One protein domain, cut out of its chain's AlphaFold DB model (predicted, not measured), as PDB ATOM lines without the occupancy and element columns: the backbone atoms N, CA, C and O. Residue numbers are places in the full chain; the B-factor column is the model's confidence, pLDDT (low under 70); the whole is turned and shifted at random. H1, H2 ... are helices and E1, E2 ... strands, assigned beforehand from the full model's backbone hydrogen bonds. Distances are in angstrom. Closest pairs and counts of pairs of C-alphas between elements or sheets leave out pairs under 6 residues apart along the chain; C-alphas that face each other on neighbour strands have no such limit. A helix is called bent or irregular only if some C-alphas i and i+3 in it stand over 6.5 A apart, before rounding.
ATOM      1  N   TRP A   2     162.926  90.539 124.601       46.94
ATOM      2  CA  TRP A   2     161.450  90.514 124.648       46.94
ATOM      3  C   TRP A   2     160.839  89.176 124.207       46.94
ATOM      4  O   TRP A   2     160.013  88.603 124.911       46.94
ATOM      5  N   HIS A   3     161.331  88.626 123.093       51.06
ATOM      6  CA  HIS A   3     160.893  87.323 122.581       51.06
ATOM      7  C   HIS A   3     161.179  86.167 123.555       51.06
ATOM      8  O   HIS A   3     160.310  85.332 123.772       51.06
ATOM      9  N   SER A   4     162.339  86.142 124.228       55.56
ATOM     10  CA  SER A   4     162.694  85.036 125.137       55.56
ATOM     11  C   SER A   4     161.887  85.036 126.440       55.56
ATOM     12  O   SER A   4     161.560  83.962 126.945       55.56
ATOM     13  N   LYS A   5     161.538  86.218 126.973       53.62
ATOM     14  CA  LYS A   5     160.697  86.337 128.178       53.62
ATOM     15  C   LYS A   5     159.222  86.057 127.893       53.62
ATOM     16  O   LYS A   5     158.560  85.413 128.701       53.62
ATOM     17  N   ARG A   6     158.733  86.423 126.703       53.91
ATOM     18  CA  ARG A   6     157.366  86.110 126.257       53.91
ATOM     19  C   ARG A   6     157.119  84.598 126.147       53.91
ATOM     20  O   ARG A   6     156.036  84.141 126.491       53.91
ATOM     21  N   HIS A   7     158.133  83.819 125.758       50.09
ATOM     22  CA  HIS A   7     158.074  82.349 125.773       50.09
ATOM     23  C   HIS A   7     158.041  81.730 127.185       50.09
ATOM     24  O   HIS A   7     157.622  80.586 127.320       50.09
ATOM     25  N   HIS A   8     158.430  82.472 128.227       53.62
ATOM     26  CA  HIS A   8     158.429  82.014 129.624       53.62
ATOM     27  C   HIS A   8     157.179  82.443 130.414       53.62
ATOM     28  O   HIS A   8     157.135  82.275 131.629       53.62
ATOM     29  N   GLY A   9     156.160  83.008 129.755       47.50
ATOM     30  CA  GLY A   9     154.917  83.419 130.421       47.50
ATOM     31  C   GLY A   9     155.058  84.629 131.355       47.50
ATOM     32  O   GLY A   9     154.093  85.004 132.013       47.50
ATOM     33  N   SER A  10     156.231  85.268 131.401       51.50
ATOM     34  CA  SER A  10     156.446  86.512 132.140       51.50
ATOM     35  C   SER A  10     155.799  87.671 131.381       51.50
ATOM     36  O   SER A  10     156.171  87.971 130.243       51.50
ATOM     37  N   THR A  11     154.811  88.321 131.997       55.47
ATOM     38  CA  THR A  11     154.240  89.561 131.471       55.47
ATOM     39  C   THR A  11     155.201  90.718 131.731       55.47
ATOM     40  O   THR A  11     155.870  90.781 132.759       55.47
ATOM     41  N   ILE A  12     155.259  91.648 130.780       56.12
ATOM     42  CA  ILE A  12     156.073  92.876 130.813       56.12
ATOM     43  C   ILE A  12     155.822  93.673 132.106       56.12
ATOM     44  O   ILE A  12     156.725  94.304 132.647       56.12
ATOM     45  N   GLU A  13     154.595  93.598 132.615       57.25
ATOM     46  CA  GLU A  13     154.113  94.288 133.812       57.25
ATOM     47  C   GLU A  13     154.684  93.721 135.123       57.25
ATOM     48  O   GLU A  13     154.894  94.482 136.059       57.25
ATOM     49  N   ASN A  14     154.988  92.419 135.192       60.50
ATOM     50  CA  ASN A  14     155.397  91.756 136.441       60.50
ATOM     51  C   ASN A  14     156.904  91.498 136.545       60.50
ATOM     52  O   ASN A  14     157.370  90.969 137.553       60.50
ATOM     53  N   ASP A  15     157.672  91.830 135.508       69.94
ATOM     54  CA  ASP A  15     159.105  91.579 135.489       69.94
ATOM     55  C   ASP A  15     159.889  92.852 135.860       69.94
ATOM     56  O   ASP A  15     159.953  93.786 135.052       69.94
ATOM     57  N   PRO A  16     160.519  92.904 137.049       71.88
ATOM     58  CA  PRO A  16     161.208  94.103 137.519       71.88
ATOM     59  C   PRO A  16     162.369  94.498 136.600       71.88
ATOM     60  O   PRO A  16     162.626  95.680 136.408       71.88
ATOM     61  N   ILE A  17     163.028  93.533 135.952       77.38
ATOM     62  CA  ILE A  17     164.120  93.819 135.011       77.38
ATOM     63  C   ILE A  17     163.563  94.471 133.744       77.38
ATOM     64  O   ILE A  17     164.175  95.378 133.189       77.38
ATOM     65  N   VAL A  18     162.400  94.020 133.270       74.19
ATOM     66  CA  VAL A  18     161.762  94.615 132.088       74.19
ATOM     67  C   VAL A  18     161.294  96.040 132.382       74.19
ATOM     68  O   VAL A  18     161.487  96.913 131.540       74.19
ATOM     69  N   GLN A  19     160.760  96.295 133.576       73.06
ATOM     70  CA  GLN A  19     160.402  97.646 134.021       73.06
ATOM     71  C   GLN A  19     161.624  98.574 134.086       73.06
ATOM     72  O   GLN A  19     161.568  99.708 133.605       73.06
ATOM     73  N   GLU A  20     162.757  98.081 134.596       77.06
ATOM     74  CA  GLU A  20     164.021  98.825 134.592       77.06
ATOM     75  C   GLU A  20     164.492  99.151 133.169       77.06
ATOM     76  O   GLU A  20     164.799 100.304 132.869       77.06
ATOM     77  N   ILE A  21     164.466  98.175 132.258       78.75
ATOM     78  CA  ILE A  21     164.825  98.392 130.849       78.75
ATOM     79  C   ILE A  21     163.895  99.422 130.195       78.75
ATOM     80  O   ILE A  21     164.374 100.314 129.498       78.75
ATOM     81  N   MET A  22     162.580  99.336 130.428       74.81
ATOM     82  CA  MET A  22     161.616 100.299 129.879       74.81
ATOM     83  C   MET A  22     161.864 101.718 130.387       74.81
ATOM     84  O   MET A  22     161.813 102.663 129.603       74.81
ATOM     85  N   SER A  23     162.188 101.868 131.672       76.38
ATOM     86  CA  SER A  23     162.557 103.159 132.253       76.38
ATOM     87  C   SER A  23     163.779 103.757 131.550       76.38
ATOM     88  O   SER A  23     163.734 104.914 131.140       76.38
ATOM     89  N   MET A  24     164.823 102.964 131.311       79.69
ATOM     90  CA  MET A  24     166.030 103.433 130.618       79.69
ATOM     91  C   MET A  24     165.762 103.801 129.151       79.69
ATOM     92  O   MET A  24     166.213 104.846 128.691       79.69
ATOM     93  N   LEU A  25     164.973 102.992 128.433       77.12
ATOM     94  CA  LEU A  25     164.560 103.285 127.051       77.12
ATOM     95  C   LEU A  25     163.710 104.555 126.950       77.12
ATOM     96  O   LEU A  25     163.766 105.261 125.946       77.12
ATOM     97  N   SER A  26     162.926 104.854 127.986       74.19
ATOM     98  CA  SER A  26     162.122 106.072 128.029       74.19
ATOM     99  C   SER A  26     162.999 107.331 128.122       74.19
ATOM    100  O   SER A  26     162.678 108.352 127.519       74.19
ATOM    101  N   PHE A  27     164.152 107.266 128.794       74.88
ATOM    102  CA  PHE A  27     165.055 108.415 128.909       74.88
ATOM    103  C   PHE A  27     165.763 108.762 127.589       74.88
ATOM    104  O   PHE A  27     166.034 109.933 127.331       74.88
ATOM    105  N   ASP A  28     166.020 107.767 126.737       70.88
ATOM    106  CA  ASP A  28     166.739 107.939 125.467       70.88
ATOM    107  C   ASP A  28     165.913 108.670 124.389       70.88
ATOM    108  O   ASP A  28     166.455 109.328 123.501       70.88
ATOM    109  N   GLY A  29     164.578 108.635 124.481       66.12
ATOM    110  CA  GLY A  29     163.697 109.216 123.459       66.12
ATOM    111  C   GLY A  29     163.815 110.737 123.283       66.12
ATOM    112  O   GLY A  29     163.454 111.255 122.217       66.12
ATOM    113  N   ASN A  30     164.341 111.438 124.293       64.44
ATOM    114  CA  ASN A  30     164.422 112.900 124.349       64.44
ATOM    115  C   ASN A  30     165.750 113.491 123.842       64.44
ATOM    116  O   ASN A  30     165.865 114.710 123.787       64.44
ATOM    117  N   GLY A  31     166.749 112.670 123.495       67.06
ATOM    118  CA  GLY A  31     168.050 113.141 122.984       67.06
ATOM    119  C   GLY A  31     168.991 113.764 124.030       67.06
ATOM    120  O   GLY A  31     170.167 113.956 123.752       67.06
ATOM    121  N   ASP A  32     168.512 114.007 125.252       73.44
ATOM    122  CA  ASP A  32     169.296 114.550 126.375       73.44
ATOM    123  C   ASP A  32     170.145 113.483 127.109       73.44
ATOM    124  O   ASP A  32     170.746 113.759 128.153       73.44
ATOM    125  N   GLY A  33     170.163 112.249 126.594       81.31
ATOM    126  CA  GLY A  33     170.823 111.099 127.203       81.31
ATOM    127  C   GLY A  33     170.243 110.700 128.565       81.31
ATOM    128  O   GLY A  33     169.234 111.222 129.047       81.31
ATOM    129  N   TRP A  34     170.909 109.755 129.218       85.94
ATOM    130  CA  TRP A  34     170.543 109.260 130.541       85.94
ATOM    131  C   TRP A  34     171.786 108.987 131.375       85.94
ATOM    132  O   TRP A  34     172.880 108.794 130.848       85.94
ATOM    133  N   ALA A  35     171.611 108.967 132.691       87.69
ATOM    134  CA  ALA A  35     172.671 108.628 133.620       87.69
ATOM    135  C   ALA A  35     172.189 107.615 134.655       87.69
ATOM    136  O   ALA A  35     171.035 107.639 135.096       87.69
ATOM    137  N   LEU A  36     173.112 106.736 135.041       88.31
ATOM    138  CA  LEU A  36     172.933 105.738 136.082       88.31
ATOM    139  C   LEU A  36     174.069 105.884 137.091       88.31
ATOM    140  O   LEU A  36     175.240 105.852 136.713       88.31
ATOM    141  N   MET A  37     173.725 106.028 138.364       88.38
ATOM    142  CA  MET A  37     174.685 106.036 139.464       88.38
ATOM    143  C   MET A  37     174.280 104.980 140.477       88.38
ATOM    144  O   MET A  37     173.106 104.885 140.836       88.38
ATOM    145  N   SER A  38     175.246 104.193 140.940       88.31
ATOM    146  CA  SER A  38     175.007 103.173 141.950       88.31
ATOM    147  C   SER A  38     176.080 103.160 143.030       88.31
ATOM    148  O   SER A  38     177.241 103.499 142.797       88.31
ATOM    149  N   THR A  39     175.669 102.748 144.224       86.12
ATOM    150  CA  THR A  39     176.544 102.463 145.359       86.12
ATOM    151  C   THR A  39     176.191 101.073 145.876       86.12
ATOM    152  O   THR A  39     175.057 100.799 146.265       86.12
ATOM    153  N   GLY A  40     177.166 100.163 145.845       81.88
ATOM    154  CA  GLY A  40     176.937  98.763 146.199       81.88
ATOM    155  C   GLY A  40     175.935  98.065 145.270       81.88
ATOM    156  O   GLY A  40     175.843  98.369 144.082       81.88
ATOM    157  N   SER A  41     175.208  97.086 145.813       74.94
ATOM    158  CA  SER A  41     174.242  96.262 145.075       74.94
ATOM    159  C   SER A  41     172.786  96.715 145.219       74.94
ATOM    160  O   SER A  41     171.923  96.188 144.519       74.94
ATOM    161  N   THR A  42     172.496  97.655 146.123       74.69
ATOM    162  CA  THR A  42     171.124  98.037 146.496       74.69
ATOM    163  C   THR A  42     170.766  99.456 146.093       74.69
ATOM    164  O   THR A  42     169.615  99.713 145.741       74.69
ATOM    165  N   ASP A  43     171.727 100.380 146.113       81.25
ATOM    166  CA  ASP A  43     171.450 101.781 145.849       81.25
ATOM    167  C   ASP A  43     171.750 102.141 144.409       81.25
ATOM    168  O   ASP A  43     172.895 102.160 143.970       81.25
ATOM    169  N   MET A  44     170.686 102.450 143.674       86.00
ATOM    170  CA  MET A  44     170.757 102.892 142.291       86.00
ATOM    171  C   MET A  44     169.839 104.091 142.064       86.00
ATOM    172  O   MET A  44     168.702 104.130 142.550       86.00
ATOM    173  N   VAL A  45     170.343 105.063 141.315       88.44
ATOM    174  CA  VAL A  45     169.624 106.232 140.820       88.44
ATOM    175  C   VAL A  45     169.755 106.238 139.303       88.44
ATOM    176  O   VAL A  45     170.857 106.160 138.763       88.44
ATOM    177  N   LYS A  46     168.615 106.335 138.625       87.00
ATOM    178  CA  LYS A  46     168.495 106.440 137.171       87.00
ATOM    179  C   LYS A  46     167.734 107.717 136.852       87.00
ATOM    180  O   LYS A  46     166.741 108.016 137.518       87.00
ATOM    181  N   THR A  47     168.211 108.511 135.903       85.38
ATOM    182  CA  THR A  47     167.575 109.797 135.601       85.38
ATOM    183  C   THR A  47     167.937 110.294 134.195       85.38
ATOM    184  O   THR A  47     169.022 109.964 133.700       85.38
ATOM    185  N   PRO A  48     167.074 111.097 133.539       85.06
ATOM    186  CA  PRO A  48     167.435 111.797 132.308       85.06
ATOM    187  C   PRO A  48     168.680 112.671 132.499       85.06
ATOM    188  O   PRO A  48     168.817 113.346 133.525       85.06
ATOM    189  N   GLY A  49     169.563 112.711 131.499       84.56
ATOM    190  CA  GLY A  49     170.852 113.407 131.592       84.56
ATOM    191  C   GLY A  49     170.699 114.886 131.945       84.56
ATOM    192  O   GLY A  49     171.345 115.382 132.867       84.56
ATOM    193  N   LYS A  50     169.746 115.576 131.312       84.00
ATOM    194  CA  LYS A  50     169.419 116.977 131.622       84.00
ATOM    195  C   LYS A  50     169.003 117.200 133.081       84.00
ATOM    196  O   LYS A  50     169.442 118.172 133.692       84.00
ATOM    197  N   LYS A  51     168.203 116.291 133.654       84.31
ATOM    198  CA  LYS A  51     167.742 116.367 135.053       84.31
ATOM    199  C   LYS A  51     168.903 116.142 136.022       84.31
ATOM    200  O   LYS A  51     169.005 116.854 137.020       84.31
ATOM    201  N   LEU A  52     169.811 115.216 135.699       88.31
ATOM    202  CA  LEU A  52     171.048 115.044 136.463       88.31
ATOM    203  C   LEU A  52     171.891 116.319 136.439       88.31
ATOM    204  O   LEU A  52     172.319 116.776 137.493       88.31
ATOM    205  N   MET A  53     172.119 116.896 135.259       88.69
ATOM    206  CA  MET A  53     172.944 118.097 135.121       88.69
ATOM    207  C   MET A  53     172.347 119.290 135.879       88.69
ATOM    208  O   MET A  53     173.080 119.994 136.571       88.69
ATOM    209  N   GLU A  54     171.024 119.481 135.823       88.50
ATOM    210  CA  GLU A  54     170.322 120.501 136.617       88.50
ATOM    211  C   GLU A  54     170.503 120.244 138.125       88.50
ATOM    212  O   GLU A  54     170.870 121.159 138.861       88.50
ATOM    213  N   CYS A  55     170.352 119.001 138.589       89.56
ATOM    214  CA  CYS A  55     170.546 118.637 139.997       89.56
ATOM    215  C   CYS A  55     171.996 118.848 140.480       89.56
ATOM    216  O   CYS A  55     172.229 119.393 141.562       89.56
ATOM    217  N   LEU A  56     172.984 118.470 139.663       90.25
ATOM    218  CA  LEU A  56     174.404 118.661 139.963       90.25
ATOM    219  C   LEU A  56     174.812 120.138 139.924       90.25
ATOM    220  O   LEU A  56     175.681 120.543 140.692       90.25
ATOM    221  N   SER A  57     174.174 120.966 139.092       90.56
ATOM    222  CA  SER A  57     174.422 122.415 139.098       90.56
ATOM    223  C   SER A  57     174.010 123.085 140.415       90.56
ATOM    224  O   SER A  57     174.595 124.094 140.797       90.56
ATOM    225  N   HIS A  58     173.071 122.478 141.149       90.31
ATOM    226  CA  HIS A  58     172.645 122.903 142.482       90.31
ATOM    227  C   HIS A  58     173.320 122.086 143.595       90.31
ATOM    228  O   HIS A  58     172.821 122.054 144.714       90.31
ATOM    229  N   PHE A  59     174.454 121.425 143.328       90.44
ATOM    230  CA  PHE A  59     175.126 120.579 144.320       90.44
ATOM    231  C   PHE A  59     175.382 121.294 145.650       90.44
ATOM    232  O   PHE A  59     175.186 120.706 146.711       90.44
ATOM    233  N   ASP A  60     175.734 122.579 145.619       91.50
ATOM    234  CA  ASP A  60     175.984 123.364 146.830       91.50
ATOM    235  C   ASP A  60     174.772 123.443 147.776       91.50
ATOM    236  O   ASP A  60     174.962 123.585 148.986       91.50
ATOM    237  N   THR A  61     173.535 123.298 147.279       91.00
ATOM    238  CA  THR A  61     172.325 123.363 148.118       91.00
ATOM    239  C   THR A  61     172.086 122.087 148.919       91.00
ATOM    240  O   THR A  61     171.471 122.145 149.981       91.00
ATOM    241  N   TRP A  62     172.565 120.937 148.436       90.31
ATOM    242  CA  TRP A  62     172.336 119.630 149.063       90.31
ATOM    243  C   TRP A  62     173.622 118.908 149.472       90.31
ATOM    244  O   TRP A  62     173.560 117.865 150.121       90.31
ATOM    245  N   ARG A  63     174.796 119.489 149.196       90.50
ATOM    246  CA  ARG A  63     176.111 118.982 149.613       90.50
ATOM    247  C   ARG A  63     176.186 118.666 151.107       90.50
ATOM    248  O   ARG A  63     176.852 117.709 151.485       90.50
ATOM    249  N   ALA A  64     175.507 119.447 151.951       91.06
ATOM    250  CA  ALA A  64     175.465 119.224 153.399       91.06
ATOM    251  C   ALA A  64     174.863 117.858 153.788       91.06
ATOM    252  O   ALA A  64     175.180 117.335 154.854       91.06
ATOM    253  N   ASN A  65     174.050 117.262 152.912       87.94
ATOM    254  CA  ASN A  65     173.434 115.953 153.122       87.94
ATOM    255  C   ASN A  65     174.399 114.793 152.815       87.94
ATOM    256  O   ASN A  65     174.122 113.651 153.168       87.94
ATOM    257  N   VAL A  66     175.548 115.060 152.179       89.25
ATOM    258  CA  VAL A  66     176.567 114.046 151.873       89.25
ATOM    259  C   VAL A  66     177.501 113.895 153.077       89.25
ATOM    260  O   VAL A  66     178.612 114.422 153.108       89.25
ATOM    261  N   THR A  67     177.041 113.177 154.103       86.06
ATOM    262  CA  THR A  67     177.756 113.023 155.386       86.06
ATOM    263  C   THR A  67     178.680 111.797 155.443       86.06
ATOM    264  O   THR A  67     178.967 111.288 156.525       86.06
ATOM    265  N   GLY A  68     179.136 111.281 154.296       84.31
ATOM    266  CA  GLY A  68     179.999 110.099 154.219       84.31
ATOM    267  C   GLY A  68     180.269 109.629 152.788       84.31
ATOM    268  O   GLY A  68     179.665 110.129 151.841       84.31
ATOM    269  N   VAL A  69     181.171 108.653 152.641       78.62
ATOM    270  CA  VAL A  69     181.596 108.104 151.334       78.62
ATOM    271  C   VAL A  69     180.438 107.412 150.603       78.62
ATOM    272  O   VAL A  69     180.311 107.551 149.391       78.62
ATOM    273  N   ASP A  70     179.535 106.770 151.349       83.38
ATOM    274  CA  ASP A  70     178.382 106.044 150.794       83.38
ATOM    275  C   ASP A  70     177.088 106.880 150.776       83.38
ATOM    276  O   ASP A  70     176.041 106.418 150.331       83.38
ATOM    277  N   ALA A  71     177.140 108.133 151.246       87.31
ATOM    278  CA  ALA A  71     175.961 108.993 151.366       87.31
ATOM    279  C   ALA A  71     175.601 109.720 150.059       87.31
ATOM    280  O   ALA A  71     174.543 110.338 149.971       87.31
ATOM    281  N   PHE A  72     176.464 109.661 149.038       89.81
ATOM    282  CA  PHE A  72     176.279 110.435 147.812       89.81
ATOM    283  C   PHE A  72     175.052 109.997 147.003       89.81
ATOM    284  O   PHE A  72     174.229 110.839 146.656       89.81
ATOM    285  N   VAL A  73     174.899 108.700 146.712       90.06
ATOM    286  CA  VAL A  73     173.765 108.198 145.912       90.06
ATOM    287  C   VAL A  73     172.418 108.396 146.624       90.06
ATOM    288  O   VAL A  73     171.485 108.861 145.966       90.06
ATOM    289  N   PRO A  74     172.291 108.146 147.943       89.50
ATOM    290  CA  PRO A  74     171.098 108.525 148.700       89.50
ATOM    291  C   PRO A  74     170.806 110.034 148.662       89.50
ATOM    292  O   PRO A  74     169.693 110.428 148.327       89.50
ATOM    293  N   ALA A  75     171.801 110.892 148.906       90.50
ATOM    294  CA  ALA A  75     171.604 112.343 148.881       90.50
ATOM    295  C   ALA A  75     171.215 112.861 147.484       90.50
ATOM    296  O   ALA A  75     170.358 113.738 147.357       90.50
ATOM    297  N   LEU A  76     171.793 112.281 146.429       90.31
ATOM    298  CA  LEU A  76     171.430 112.572 145.044       90.31
ATOM    299  C   LEU A  76     169.984 112.158 144.743       90.31
ATOM    300  O   LEU A  76     169.266 112.897 144.070       90.31
ATOM    301  N   ARG A  77     169.550 110.987 145.228       89.12
ATOM    302  CA  ARG A  77     168.163 110.515 145.096       89.12
ATOM    303  C   ARG A  77     167.197 111.539 145.687       89.12
ATOM    304  O   ARG A  77     166.238 111.922 145.019       89.12
ATOM    305  N   ASP A  78     167.482 112.007 146.897       88.69
ATOM    306  CA  ASP A  78     166.636 112.969 147.604       88.69
ATOM    307  C   ASP A  78     166.611 114.332 146.901       88.69
ATOM    308  O   ASP A  78     165.541 114.920 146.726       88.69
ATOM    309  N   ALA A  79     167.759 114.805 146.411       88.56
ATOM    310  CA  ALA A  79     167.833 116.032 145.620       88.56
ATOM    311  C   ALA A  79     167.015 115.920 144.318       88.56
ATOM    312  O   ALA A  79     166.237 116.813 143.978       88.56
ATOM    313  N   LEU A  80     167.098 114.789 143.610       85.25
ATOM    314  CA  LEU A  80     166.322 114.550 142.386       85.25
ATOM    315  C   LEU A  80     164.809 114.453 142.636       85.25
ATOM    316  O   LEU A  80     164.031 114.838 141.755       85.25
ATOM    317  N   LEU A  81     164.385 113.963 143.806       80.19
ATOM    318  CA  LEU A  81     162.974 113.945 144.215       80.19
ATOM    319  C   LEU A  81     162.432 115.362 144.442       80.19
ATOM    320  O   LEU A  81     161.300 115.650 144.057       80.19
ATOM    321  N   GLN A  82     163.241 116.270 144.993       72.69
ATOM    322  CA  GLN A  82     162.852 117.674 145.178       72.69
ATOM    323  C   GLN A  82     162.704 118.427 143.843       72.69
ATOM    324  O   GLN A  82     161.886 119.339 143.732       72.69
ATOM    325  N   HIS A  83     163.434 118.007 142.806       65.62
ATOM    326  CA  HIS A  83     163.370 118.570 141.451       65.62
ATOM    327  C   HIS A  83     162.346 117.880 140.524       65.62
ATOM    328  O   HIS A  83     162.368 118.081 139.304       65.62
ATOM    329  N   HIS A  84     161.439 117.057 141.057       62.06
ATOM    330  CA  HIS A  84     160.431 116.358 140.257       62.06
ATOM    331  C   HIS A  84     159.332 117.336 139.776       62.06
ATOM    332  O   HIS A  84     158.329 117.566 140.447       62.06
ATOM    333  N   LYS A  85     159.535 117.969 138.611       56.12
ATOM    334  CA  LYS A  85     158.534 118.841 137.964       56.12
ATOM    335  C   LYS A  85     157.372 118.003 137.418       56.12
ATOM    336  O   LYS A  85     157.587 117.169 136.571       56.12
ATOM    337  N   ALA A  86     156.120 118.274 137.778       50.50
ATOM    338  CA  ALA A  86     154.959 117.500 137.298       50.50
ATOM    339  C   ALA A  86     154.784 117.405 135.753       50.50
ATOM    340  O   ALA A  86     153.980 116.605 135.270       50.50
ATOM    341  N   GLU A  87     155.532 118.192 134.975       51.38
ATOM    342  CA  GLU A  87     155.576 118.150 133.513       51.38
ATOM    343  C   GLU A  87     156.667 117.179 133.032       51.38
ATOM    344  O   GLU A  87     157.808 117.549 132.748       51.38
ATOM    345  N   HIS A  88     156.323 115.894 132.984       55.88
ATOM    346  CA  HIS A  88     157.208 114.823 132.525       55.88
ATOM    347  C   HIS A  88     156.600 114.127 131.301       55.88
ATOM    348  O   HIS A  88     155.919 113.109 131.419       55.88
ATOM    349  N   CYS A  89     156.825 114.698 130.113       56.94
ATOM    350  CA  CYS A  89     156.555 114.031 128.838       56.94
ATOM    351  C   CYS A  89     157.794 113.237 128.420       56.94
ATOM    352  O   CYS A  89     158.674 113.745 127.731       56.94
ATOM    353  N   THR A  90     157.876 111.989 128.872       62.94
ATOM    354  CA  THR A  90     158.923 111.060 128.443       62.94
ATOM    355  C   THR A  90     158.468 110.347 127.171       62.94
ATOM    356  O   THR A  90     157.386 109.762 127.151       62.94
ATOM    357  N   HIS A  91     159.264 110.386 126.104       68.50
ATOM    358  CA  HIS A  91     158.964 109.675 124.860       68.50
ATOM    359  C   HIS A  91     159.606 108.286 124.883       68.50
ATOM    360  O   HIS A  91     160.811 108.162 125.061       68.50
ATOM    361  N   LEU A  92     158.815 107.233 124.671       69.25
ATOM    362  CA  LEU A  92     159.328 105.871 124.519       69.25
ATOM    363  C   LEU A  92     159.393 105.515 123.031       69.25
ATOM    364  O   LEU A  92     158.365 105.497 122.354       69.25
ATOM    365  N   VAL A  93     160.589 105.203 122.531       68.00
ATOM    366  CA  VAL A  93     160.788 104.712 121.161       68.00
ATOM    367  C   VAL A  93     161.030 103.208 121.217       68.00
ATOM    368  O   VAL A  93     162.032 102.751 121.762       68.00
ATOM    369  N   LEU A  94     160.100 102.427 120.667       66.06
ATOM    370  CA  LEU A  94     160.230 100.974 120.579       66.06
ATOM    371  C   LEU A  94     160.651 100.576 119.158       66.06
ATOM    372  O   LEU A  94     160.050 101.062 118.198       66.06
ATOM    373  N   PRO A  95     161.662  99.704 118.992       60.00
ATOM    374  CA  PRO A  95     162.039  99.202 117.679       60.00
ATOM    375  C   PRO A  95     160.936  98.301 117.108       60.00
ATOM    376  O   PRO A  95     160.357  97.489 117.825       60.00
ATOM    377  N   ASP A  96     160.709  98.380 115.797       58.25
ATOM    378  CA  ASP A  96     159.621  97.691 115.070       58.25
ATOM    379  C   ASP A  96     159.639  96.145 115.215       58.25
ATOM    380  O   ASP A  96     158.674  95.436 114.940       58.25
ATOM    381  N   THR A  97     160.737  95.588 115.734       54.41
ATOM    382  CA  THR A  97     160.927  94.151 115.988       54.41
ATOM    383  C   THR A  97     160.244  93.630 117.260       54.41
ATOM    384  O   THR A  97     160.303  92.423 117.536       54.41
ATOM    385  N   THR A  98     159.587  94.486 118.052       54.62
ATOM    386  CA  THR A  98     158.961  94.096 119.332       54.62
ATOM    387  C   THR A  98     157.646  93.313 119.200       54.62
ATOM    388  O   THR A  98     157.115  92.837 120.206       54.62
ATOM    389  N   GLY A  99     157.130  93.103 117.982       56.44
ATOM    390  CA  GLY A  99     155.791  92.536 117.777       56.44
ATOM    391  C   GLY A  99     154.701  93.501 118.270       56.44
ATOM    392  O   GLY A  99     155.007  94.666 118.528       56.44
ATOM    393  N   PRO A 100     153.431  93.069 118.415       54.19
ATOM    394  CA  PRO A 100     152.381  93.944 118.929       54.19
ATOM    395  C   PRO A 100     152.747  94.388 120.349       54.19
ATOM    396  O   PRO A 100     152.694  93.595 121.293       54.19
ATOM    397  N   VAL A 101     153.163  95.651 120.469       56.50
ATOM    398  CA  VAL A 101     153.333  96.355 121.740       56.50
ATOM    399  C   VAL A 101     151.974  96.325 122.428       56.50
ATOM    400  O   VAL A 101     150.967  96.656 121.800       56.50
ATOM    401  N   GLN A 102     151.932  95.876 123.686       55.50
ATOM    402  CA  GLN A 102     150.712  95.941 124.489       55.50
ATOM    403  C   GLN A 102     150.159  97.372 124.409       55.50
ATOM    404  O   GLN A 102     150.905  98.329 124.584       55.50
ATOM    405  N   GLU A 103     148.863  97.528 124.120       57.06
ATOM    406  CA  GLU A 103     148.220  98.836 123.881       57.06
ATOM    407  C   GLU A 103     148.318  99.813 125.066       57.06
ATOM    408  O   GLU A 103     147.947 100.979 124.946       57.06
ATOM    409  N   LYS A 104     148.811  99.348 126.217       65.38
ATOM    410  CA  LYS A 104     148.896 100.099 127.461       65.38
ATOM    411  C   LYS A 104     150.335 100.082 127.964       65.38
ATOM    412  O   LYS A 104     150.803  99.080 128.489       65.38
ATOM    413  N   VAL A 105     151.025 101.206 127.804       72.31
ATOM    414  CA  VAL A 105     152.306 101.481 128.464       72.31
ATOM    415  C   VAL A 105     152.042 102.530 129.535       72.31
ATOM    416  O   VAL A 105     151.292 103.475 129.297       72.31
ATOM    417  N   VAL A 106     152.627 102.365 130.717       74.56
ATOM    418  CA  VAL A 106     152.517 103.328 131.816       74.56
ATOM    419  C   VAL A 106     153.833 104.091 131.934       74.56
ATOM    420  O   VAL A 106     154.906 103.500 131.843       74.56
ATOM    421  N   CYS A 107     153.757 105.407 132.116       73.25
ATOM    422  CA  CYS A 107     154.927 106.251 132.309       73.25
ATOM    423  C   CYS A 107     155.610 105.907 133.637       73.25
ATOM    424  O   CYS A 107     154.974 105.956 134.691       73.25
ATOM    425  N   THR A 108     156.911 105.621 133.601       67.38
ATOM    426  CA  THR A 108     157.690 105.260 134.796       67.38
ATOM    427  C   THR A 108     157.928 106.432 135.749       67.38
ATOM    428  O   THR A 108     158.226 106.202 136.913       67.38
ATOM    429  N   GLU A 109     157.784 107.676 135.278       68.38
ATOM    430  CA  GLU A 109     157.936 108.877 136.111       68.38
ATOM    431  C   GLU A 109     156.609 109.291 136.767       68.38
ATOM    432  O   GLU A 109     156.570 109.547 137.964       68.38
ATOM    433  N   CYS A 110     155.502 109.349 136.008       69.88
ATOM    434  CA  CYS A 110     154.232 109.897 136.510       69.88
ATOM    435  C   CYS A 110     153.111 108.869 136.732       69.88
ATOM    436  O   CYS A 110     152.030 109.241 137.188       69.88
ATOM    437  N   GLY A 111     153.315 107.599 136.372       72.00
ATOM    438  CA  GLY A 111     152.323 106.532 136.551       72.00
ATOM    439  C   GLY A 111     151.074 106.645 135.668       72.00
ATOM    440  O   GLY A 111     150.163 105.827 135.787       72.00
ATOM    441  N   LYS A 112     150.998 107.641 134.775       74.50
ATOM    442  CA  LYS A 112     149.884 107.799 133.828       74.50
ATOM    443  C   LYS A 112     150.059 106.880 132.624       74.50
ATOM    444  O   LYS A 112     151.182 106.598 132.207       74.50
ATOM    445  N   GLN A 113     148.944 106.448 132.037       74.50
ATOM    446  CA  GLN A 113     148.968 105.728 130.768       74.50
ATOM    447  C   GLN A 113     149.544 106.636 129.673       74.50
ATOM    448  O   GLN A 113     149.113 107.776 129.511       74.50
ATOM    449  N   MET A 114     150.532 106.124 128.947       75.44
ATOM    450  CA  MET A 114     151.138 106.798 127.809       75.44
ATOM    451  C   MET A 114     150.237 106.660 126.587       75.44
ATOM    452  O   MET A 114     149.622 105.617 126.355       75.44
ATOM    453  N   GLU A 115     150.192 107.716 125.789       71.25
ATOM    454  CA  GLU A 115     149.496 107.718 124.512       71.25
ATOM    455  C   GLU A 115     150.409 107.177 123.404       71.25
ATOM    456  O   GLU A 115     151.620 107.413 123.390       71.25
TER     457      GLU A 115
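What this domain is: This is residues 2 to 115 of the 125 residues of the protein "SEO_C domain-containing protein" of Amborella trichopoda (UniProt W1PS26). A two-strand hairpin, E1 and E2, stands in the middle of a long, loose model, with the helices H3, H4 and H5 gathered towards one end and H2 on the way to the other. Little H1 lies at that other end, and residues 83 to 115, with no named element, lead from H5 back past H2 to the region of H1 and then turn back towards H2. The printed part has 114 residues, with five named helices and two named strands in the order H1 H2 E1 E2 H3 H4 H5; the sheet, E1 - E2, is antiparallel, and the class is mixed, helices and strands. It is only just loose, close to compact, with a radius of gyration of the C-alphas of 16.2 A, and its outline is elongated, 48 by 30 by 21 A.

Where its parts are: Find C-alpha 34 at (170.543, 109.260, 130.541); from there E1, residues 34 to 39, runs 17.4 A. E2, residues 43 to 48, runs 17.3 A. H3, residues 49 to 57, follows at once and measures 12.3 A. H4, residues 59 to 65, measures 10.1 A and is irregular: C-alphas 61 and 64 are 7.4 A apart. H5, residues 72 to 82, runs 15.5 A and ends at C-alpha 82, (162.852, 117.674, 145.178). Earlier in the printed part, look for H2, residues 16 to 28, 19.2 A long, and H1, residues 2 to 6, 6.2 A long, which begins at C-alpha 2, (161.450, 90.514, 124.648).

How they stand to each other: Start with the hairpin E1 and E2, antiparallel at 168 degrees, where N 37 and O 45 are 2.9 A apart and N 45 and O 37 are 2.8 A apart, within hydrogen-bond range. From E2 go to H5: their closest C-alphas, of Val 45 and Arg 77, are 6.2 A apart. H5 touches H3, about perpendicular at 78 degrees, closest at the C-alphas of Cys 55 and Leu 80, 6.3 A. H5 and H4 only just touch, with 3 pairs of C-alphas within 8 A, closest at Asn 65 and Ala 75, 5.9 A, at a steep tilt of 63 degrees, opposite ways. H3 and H4 meet only through their link. For H2 and E2, the closest C-alphas are those of Phe 27 and Pro 48, 5.4 A. H1 and H2 are apart. Every O i to N i+4 pair is within hydrogen-bond range in H1, H3 and H5; H2 has 8 of 9, and H4 has 1 of 3 beside 2 of 4 O i to N i+3 pairs.

The domain as a whole: Look at His 7 and Asp 60 for the two C-alphas farthest apart, 49.5 A. The printed part has no cut, and no link between named elements is long. Its mean pLDDT is 74.0; find values under 70 at residues 2 to 15, 29 to 31, 83 to 104 and 108 to 110.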